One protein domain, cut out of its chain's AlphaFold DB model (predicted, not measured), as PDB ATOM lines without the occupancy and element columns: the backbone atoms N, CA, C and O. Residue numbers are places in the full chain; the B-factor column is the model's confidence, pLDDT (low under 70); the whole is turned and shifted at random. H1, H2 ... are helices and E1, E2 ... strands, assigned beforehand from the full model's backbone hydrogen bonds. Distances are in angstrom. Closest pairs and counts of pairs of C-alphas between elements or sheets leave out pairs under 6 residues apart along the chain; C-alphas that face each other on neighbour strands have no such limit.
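Overview. This is residues 3 to 62 of the 66 residues of an uncharacterized protein of Acidithiobacillus sp. SH (UniProt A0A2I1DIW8). A small three-stranded sheet, only just strongly twisted, has one face covered by a hairpin of two helices, H1 and H2, which lie side by side and cross the strands; the other face is bare. The printed part has 60 residues, with E1, E2, E3, H1 and H2 in that order, and its class is mixed, helices and strands. The sheet's order is E1, E2, E3, antiparallel throughout. The whole is compact, with a radius of gyration of the C-alphas of 10.5 A, and rounded, spanning 28 by 22 by 20 A.

Arrangement. Start at residues 3 to 8, edge strand E1, which forms a hairpin with E2, residues 11 to 17; look for N 6 and O 13, 3.0 A apart. E2 forms the next hairpin with edge strand E3, residues 23 to 28, where N 14 and O 26 are 2.8 A apart. These strands make a meander, each the antiparallel neighbour of the one before. Go on to H1, residues 34 to 44, on the sheet at a height of 9.1 A; its closest C-alphas to E3 are those of Ala 37 and Leu 28, 5.5 A apart. H1 runs across the strands, at 77 degrees to E3 on the local plane. H2, residues 49 to 61, is on the same face at a height of 10.2 A, making two layers, helices on one face of a sheet. H2 runs across the strands, at 86 degrees to E1 on the local plane; the closest C-alphas of these two are those of Ala 55 and Ile 3, 6.8 A apart. H1 and H2 touch and form a helical hairpin, with a shallow tilt of 11 degrees, opposite ways; their closest C-alphas, Ala 42 and Ala 49, are 4.0 A apart. In H1 and H2 every O i to N i+4 pair is within hydrogen-bond range.

Along the chain. Find C-alpha 3 at (173.063, 154.335, 140.868), where E1 begins its 15.6 A. E2 then runs 19.5 A and E3 15.5 A. H1 begins at C-alpha 34, (177.656, 153.805, 130.642), and runs 15.4 A. H2 runs 17.8 A to C-alpha 61 at (177.653, 164.844, 136.320).

Size, cuts and confidence. The C-alphas farthest apart, those of Asn 20 and Asn 31, are 31.4 A apart. The printed part has no cut, and its four links are tight. Mean pLDDT of the printed part is 87.2; residue 62 alone is under 70.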
ATOM      1  N   ILE A   3     172.687 155.103 142.047       81.75
ATOM      2  CA  ILE A   3     173.063 154.335 140.868       81.75
ATOM      3  C   ILE A   3     174.402 153.699 141.125       81.75
ATOM      4  O   ILE A   3     175.342 154.343 141.585       81.75
ATOM      5  N   SER A   4     174.486 152.423 140.794       84.50
ATOM      6  CA  SER A   4     175.734 151.689 140.835       84.50
ATOM      7  C   SER A   4     175.819 150.836 139.587       84.50
ATOM      8  O   SER A   4     174.865 150.142 139.236       84.50
ATOM      9  N   ILE A   5     176.950 150.925 138.902       84.44
ATOM     10  CA  ILE A   5     177.208 150.180 137.679       84.44
ATOM     11  C   ILE A   5     178.359 149.231 137.971       84.44
ATOM     12  O   ILE A   5     179.426 149.670 138.394       84.44
ATOM     13  N   HIS A   6     178.135 147.938 137.754       85.75
ATOM     14  CA  HIS A   6     179.111 146.891 138.056       85.75
ATOM     15  C   HIS A   6     179.334 146.013 136.831       85.75
ATOM     16  O   HIS A   6     178.419 145.783 136.038       85.75
ATOM     17  N   GLN A   7     180.547 145.492 136.697       84.81
ATOM     18  CA  GLN A   7     180.880 144.489 135.693       84.81
ATOM     19  C   GLN A   7     180.453 143.105 136.213       84.81
ATOM     20  O   GLN A   7     180.836 142.713 137.315       84.81
ATOM     21  N   SER A   8     179.662 142.368 135.435       81.12
ATOM     22  CA  SER A   8     179.251 140.985 135.707       81.12
ATOM     23  C   SER A   8     179.824 140.034 134.649       81.12
ATOM     24  O   SER A   8     180.368 140.467 133.636       81.12
ATOM     25  N   GLN A   9     179.673 138.724 134.858       81.44
ATOM     26  CA  GLN A   9     180.081 137.687 133.898       81.44
ATOM     27  C   GLN A   9     179.346 137.789 132.553       81.44
ATOM     28  O   GLN A   9     179.851 137.314 131.542       81.44
ATOM     29  N   ILE A  10     178.158 138.398 132.552       81.25
ATOM     30  CA  ILE A  10     177.300 138.576 131.371       81.25
ATOM     31  C   ILE A  10     177.383 139.985 130.761       81.25
ATOM     32  O   ILE A  10     176.636 140.282 129.835       81.25
ATOM     33  N   GLY A  11     178.250 140.852 131.296       85.44
ATOM     34  CA  GLY A  11     178.438 142.230 130.842       85.44
ATOM     35  C   GLY A  11     178.226 143.270 131.943       85.44
ATOM     36  O   GLY A  11     178.166 142.952 133.134       85.44
ATOM     37  N   ARG A  12     178.119 144.540 131.551       90.56
ATOM     38  CA  ARG A  12     177.959 145.673 132.473       90.56
ATOM     39  C   ARG A  12     176.501 145.837 132.897       90.56
ATOM     40  O   ARG A  12     175.630 146.000 132.053       90.56
ATOM     41  N   ILE A  13     176.222 145.852 134.200       90.31
ATOM     42  CA  ILE A  13     174.857 145.977 134.733       90.31
ATOM     43  C   ILE A  13     174.722 147.281 135.519       90.31
ATOM     44  O   ILE A  13     175.497 147.545 136.438       90.31
ATOM     45  N   ALA A  14     173.711 148.080 135.179       89.75
ATOM     46  CA  ALA A  14     173.290 149.239 135.953       89.75
ATOM     47  C   ALA A  14     172.192 148.856 136.944       89.75
ATOM     48  O   ALA A  14     171.124 148.383 136.553       89.75
ATOM     49  N   HIS A  15     172.445 149.102 138.227       90.31
ATOM     50  CA  HIS A  15     171.442 149.045 139.285       90.31
ATOM     51  C   HIS A  15     171.010 150.464 139.627       90.31
ATOM     52  O   HIS A  15     171.828 151.290 140.036       90.31
ATOM     53  N   ILE A  16     169.719 150.736 139.474       88.81
ATOM     54  CA  ILE A  16     169.138 152.062 139.648       88.81
ATOM     55  C   ILE A  16     168.077 151.970 140.739       88.81
ATOM     56  O   ILE A  16     167.105 151.223 140.621       88.81
ATOM     57  N   ILE A  17     168.273 152.730 141.815       85.56
ATOM     58  CA  ILE A  17     167.357 152.811 142.953       85.56
ATOM     59  C   ILE A  17     166.842 154.250 143.049       85.56
ATOM     60  O   ILE A  17     167.541 155.177 143.480       85.56
ATOM     61  N   SER A  18     165.591 154.448 142.641       78.06
ATOM     62  CA  SER A  18     164.921 155.748 142.716       78.06
ATOM     63  C   SER A  18     164.158 155.885 144.040       78.06
ATOM     64  O   SER A  18     162.958 155.642 144.109       78.06
ATOM     65  N   GLY A  19     164.857 156.242 145.124       77.06
ATOM     66  CA  GLY A  19     164.230 156.464 146.440       77.06
ATOM     67  C   GLY A  19     163.495 155.221 146.968       77.06
ATOM     68  O   GLY A  19     164.068 154.139 146.955       77.06
ATOM     69  N   ASN A  20     162.231 155.375 147.387       75.62
ATOM     70  CA  ASN A  20     161.342 154.271 147.805       75.62
ATOM     71  C   ASN A  20     160.732 153.486 146.621       75.62
ATOM     72  O   ASN A  20     159.794 152.713 146.807       75.62
ATOM     73  N   GLY A  21     161.193 153.737 145.395       70.88
ATOM     74  CA  GLY A  21     160.721 153.067 144.189       70.88
ATOM     75  C   GLY A  21     161.335 151.679 143.975       70.88
ATOM     76  O   GLY A  21     162.220 151.253 144.722       70.88
ATOM     77  N   PRO A  22     160.888 150.965 142.927       78.44
ATOM     78  CA  PRO A  22     161.440 149.666 142.570       78.44
ATOM     79  C   PRO A  22     162.914 149.783 142.164       78.44
ATOM     80  O   PRO A  22     163.331 150.752 141.524       78.44
ATOM     81  N   ARG A  23     163.699 148.759 142.513       86.19
ATOM     82  CA  ARG A  23     165.052 148.573 141.981       86.19
ATOM     83  C   ARG A  23     164.942 148.161 140.517       86.19
ATOM     84  O   ARG A  23     164.255 147.195 140.200       86.19
ATOM     85  N   ILE A  24     165.639 148.884 139.651       88.69
ATOM     86  CA  ILE A  24     165.717 148.589 138.223       88.69
ATOM     87  C   ILE A  24     167.115 148.049 137.936       88.69
ATOM     88  O   ILE A  24     168.112 148.639 138.358       88.69
ATOM     89  N   GLU A  25     167.179 146.937 137.215       91.12
ATOM     90  CA  GLU A  25     168.426 146.324 136.765       91.12
ATOM     91  C   GLU A  25     168.421 146.281 135.241       91.12
ATOM     92  O   GLU A  25     167.496 145.741 134.628       91.12
ATOM     93  N   ILE A  26     169.431 146.897 134.627       90.50
ATOM     94  CA  ILE A  26     169.556 146.974 133.171       90.50
ATOM     95  C   ILE A  26     170.937 146.503 132.755       90.50
ATOM     96  O   ILE A  26     171.948 147.007 133.243       90.50
ATOM     97  N   LEU A  27     170.966 145.548 131.828       92.12
ATOM     98  CA  LEU A  27     172.183 145.170 131.126       92.12
ATOM     99  C   LEU A  27     172.515 146.269 130.112       92.12
ATOM    100  O   LEU A  27     171.718 146.556 129.221       92.12
ATOM    101  N   LEU A  28     173.667 146.901 130.286       90.94
ATOM    102  CA  LEU A  28     174.153 147.968 129.428       90.94
ATOM    103  C   LEU A  28     174.980 147.395 128.280       90.94
ATOM    104  O   LEU A  28     175.736 146.442 128.465       90.94
ATOM    105  N   ASP A  29     174.882 148.031 127.114       88.94
ATOM    106  CA  ASP A  29     175.789 147.762 126.002       88.94
ATOM    107  C   ASP A  29     177.225 148.141 126.395       88.94
ATOM    108  O   ASP A  29     177.504 149.274 126.800       88.94
ATOM    109  N   GLU A  30     178.142 147.183 126.292       85.81
ATOM    110  CA  GLU A  30     179.543 147.360 126.674       85.81
ATOM    111  C   GLU A  30     180.337 148.197 125.670       85.81
ATOM    112  O   GLU A  30     181.370 148.764 126.036       85.81
ATOM    113  N   ASN A  31     179.836 148.326 124.439       89.38
ATOM    114  CA  ASN A  31     180.444 149.144 123.392       89.38
ATOM    115  C   ASN A  31     180.145 150.636 123.570       89.38
ATOM    116  O   ASN A  31     180.731 151.470 122.880       89.38
ATOM    117  N   LEU A  32     179.235 150.981 124.485       88.75
ATOM    118  CA  LEU A  32     178.866 152.353 124.787       88.75
ATOM    119  C   LEU A  32     179.398 152.775 126.171       88.75
ATOM    120  O   LEU A  32     179.457 151.977 127.118       88.75
ATOM    121  N   PRO A  33     179.758 154.059 126.342       90.44
ATOM    122  CA  PRO A  33     179.906 154.663 127.661       90.44
ATOM    123  C   PRO A  33     178.643 154.440 128.499       90.44
ATOM    124  O   PRO A  33     177.534 154.482 127.973       90.44
ATOM    125  N   ALA A  34     178.782 154.233 129.809       88.81
ATOM    126  CA  ALA A  34     177.656 153.805 130.642       88.81
ATOM    127  C   ALA A  34     176.471 154.797 130.638       88.81
ATOM    128  O   ALA A  34     175.324 154.369 130.529       88.81
ATOM    129  N   ALA A  35     176.736 156.109 130.655       90.44
ATOM    130  CA  ALA A  35     175.699 157.136 130.500       90.44
ATOM    131  C   ALA A  35     175.002 157.062 129.127       90.44
ATOM    132  O   ALA A  35     173.781 157.170 129.037       90.44
ATOM    133  N   GLN A  36     175.752 156.810 128.050       93.44
ATOM    134  CA  GLN A  36     175.180 156.646 126.714       93.44
ATOM    135  C   GLN A  36     174.368 155.350 126.591       93.44
ATOM    136  O   GLN A  36     173.292 155.371 126.002       93.44
ATOM    137  N   ALA A  37     174.831 154.248 127.186       93.25
ATOM    138  CA  ALA A  37     174.089 152.990 127.241       93.25
ATOM    139  C   ALA A  37     172.762 153.146 128.007       93.25
ATOM    140  O   ALA A  37     171.734 152.635 127.571       93.25
ATOM    141  N   LEU A  38     172.757 153.912 129.105       92.19
ATOM    142  CA  LEU A  38     171.540 154.251 129.848       92.19
ATOM    143  C   LEU A  38     170.555 155.063 128.996       92.19
ATOM    144  O   LEU A  38     169.375 154.720 128.942       92.19
ATOM    145  N   ARG A  39     171.030 156.094 128.281       94.19
ATOM    146  CA  ARG A  39     170.196 156.878 127.349       94.19
ATOM    147  C   ARG A  39     169.697 156.027 126.174       94.19
ATOM    148  O   ARG A  39     168.564 156.189 125.737       94.19
ATOM    149  N   HIS A  40     170.499 155.082 125.689       94.06
ATOM    150  CA  HIS A  40     170.076 154.139 124.654       94.06
ATOM    151  C   HIS A  40     168.935 153.234 125.143       94.06
ATOM    152  O   HIS A  40     167.931 153.066 124.453       94.06
ATOM    153  N   GLU A  41     169.038 152.707 126.363       92.75
ATOM    154  CA  GLU A  41     167.965 151.919 126.977       92.75
ATOM    155  C   GLU A  41     166.723 152.766 127.303       92.75
ATOM    156  O   GLU A  41     165.609 152.254 127.209       92.75
ATOM    157  N   ALA A  42     166.874 154.067 127.581       92.25
ATOM    158  CA  ALA A  42     165.755 155.005 127.737       92.25
ATOM    159  C   ALA A  42     164.873 155.081 126.480       92.25
ATOM    160  O   ALA A  42     163.649 155.091 126.585       92.25
ATOM    161  N   VAL A  43     165.482 155.053 125.289       92.94
ATOM    162  CA  VAL A  43     164.754 155.029 124.007       92.94
ATOM    163  C   VAL A  43     163.984 153.717 123.823       92.94
ATOM    164  O   VAL A  43     162.891 153.709 123.259       92.94
ATOM    165  N   ARG A  44     164.535 152.597 124.308       91.31
ATOM    166  CA  ARG A  44     163.924 151.262 124.183       91.31
ATOM    167  C   ARG A  44     162.835 151.000 125.223       91.31
ATOM    168  O   ARG A  44     161.985 150.143 124.990       91.31
ATOM    169  N   ARG A  45     162.872 151.713 126.353       90.00
ATOM    170  CA  ARG A  45     161.965 151.568 127.502       90.00
ATOM    171  C   ARG A  45     161.350 152.923 127.859       90.00
ATOM    172  O   ARG A  45     161.757 153.534 128.853       90.00
ATOM    173  N   PRO A  46     160.390 153.423 127.060       88.69
ATOM    174  CA  PRO A  46     159.797 154.745 127.262       88.69
ATOM    175  C   PRO A  46     159.173 154.920 128.656       88.69
ATOM    176  O   PRO A  46     159.181 156.020 129.204       88.69
ATOM    177  N   GLU A  47     158.697 153.841 129.279       88.75
ATOM    178  CA  GLU A  47     158.154 153.830 130.638       88.75
ATOM    179  C   GLU A  47     159.210 154.083 131.728       88.75
ATOM    180  O   GLU A  47     158.881 154.554 132.818       88.75
ATOM    181  N   LEU A  48     160.486 153.815 131.432       88.56
ATOM    182  CA  LEU A  48     161.622 154.076 132.317       88.56
ATOM    183  C   LEU A  48     162.478 155.259 131.855       88.56
ATOM    184  O   LEU A  48     163.402 155.630 132.580       88.56
ATOM    185  N   ALA A  49     162.173 155.875 130.707       91.06
ATOM    186  CA  ALA A  49     163.024 156.872 130.062       91.06
ATOM    187  C   ALA A  49     163.464 157.987 131.016       91.06
ATOM    188  O   ALA A  49     164.655 158.204 131.199       91.06
ATOM    189  N   ALA A  50     162.523 158.597 131.743       90.25
ATOM    190  CA  ALA A  50     162.834 159.660 132.701       90.25
ATOM    191  C   ALA A  50     163.758 159.206 133.848       90.25
ATOM    192  O   ALA A  50     164.548 159.995 134.367       90.25
ATOM    193  N   THR A  51     163.663 157.943 134.273       89.81
ATOM    194  CA  THR A  51     164.550 157.384 135.305       89.81
ATOM    195  C   THR A  51     165.935 157.098 134.730       89.81
ATOM    196  O   THR A  51     166.930 157.359 135.399       89.81
ATOM    197  N   LEU A  52     166.006 156.601 133.494       91.19
ATOM    198  CA  LEU A  52     167.251 156.252 132.810       91.19
ATOM    199  C   LEU A  52     168.038 157.474 132.336       91.19
ATOM    200  O   LEU A  52     169.258 157.489 132.468       91.19
ATOM    201  N   GLU A  53     167.360 158.522 131.878       91.69
ATOM    202  CA  GLU A  53     167.983 159.805 131.547       91.69
ATOM    203  C   GLU A  53     168.567 160.467 132.793       91.69
ATOM    204  O   GLU A  53     169.757 160.768 132.825       91.69
ATOM    205  N   ARG A  54     167.783 160.569 133.877       89.06
ATOM    206  CA  ARG A  54     168.311 161.048 135.165       89.06
ATOM    207  C   ARG A  54     169.472 160.192 135.651       89.06
ATOM    208  O   ARG A  54     170.396 160.713 136.268       89.06
ATOM    209  N   ALA A  55     169.415 158.884 135.408       88.38
ATOM    210  CA  ALA A  55     170.484 157.989 135.793       88.38
ATOM    211  C   ALA A  55     171.775 158.238 135.013       88.38
ATOM    212  O   ALA A  55     172.852 158.258 135.608       88.38
ATOM    213  N   ALA A  56     171.658 158.468 133.707       90.62
ATOM    214  CA  ALA A  56     172.771 158.851 132.859       90.62
ATOM    215  C   ALA A  56     173.378 160.184 133.312       90.62
ATOM    216  O   ALA A  56     174.590 160.260 133.490       90.62
ATOM    217  N   ASP A  57     172.546 161.190 133.584       89.81
ATOM    218  CA  ASP A  57     173.006 162.505 134.037       89.81
ATOM    219  C   ASP A  57     173.685 162.431 135.410       89.81
ATOM    220  O   ASP A  57     174.718 163.057 135.629       89.81
ATOM    221  N   PHE A  58     173.153 161.634 136.341       85.56
ATOM    222  CA  PHE A  58     173.779 161.423 137.648       85.56
ATOM    223  C   PHE A  58     175.104 160.662 137.542       85.56
ATOM    224  O   PHE A  58     176.016 160.913 138.320       85.56
ATOM    225  N   PHE A  59     175.236 159.741 136.589       83.62
ATOM    226  CA  PHE A  59     176.505 159.059 136.346       83.62
ATOM    227  C   PHE A  59     177.546 159.986 135.693       83.62
ATOM    228  O   PHE A  59     178.727 159.901 136.014       83.62
ATOM    229  N   GLU A  60     177.118 160.863 134.783       84.75
ATOM    230  CA  GLU A  60     177.988 161.761 134.010       84.75
ATOM    231  C   GLU A  60     178.394 163.025 134.790       84.75
ATOM    232  O   GLU A  60     179.526 163.488 134.668       84.75
ATOM    233  N   PHE A  61     177.493 163.558 135.623       80.88
ATOM    234  CA  PHE A  61     177.653 164.844 136.320       80.88
ATOM    235  C   PHE A  61     177.392 164.785 137.830       80.88
ATOM    236  O   PHE A  61     177.461 165.815 138.506       80.88
ATOM    237  N   GLY A  62     177.034 163.622 138.378       67.25
ATOM    238  CA  GLY A  62     176.809 163.478 139.814       67.25
ATOM    239  C   GLY A  62     178.083 163.751 140.615       67.25
ATOM    240  O   GLY A  62     179.186 163.667 140.071       67.25
TER     241      GLY A  62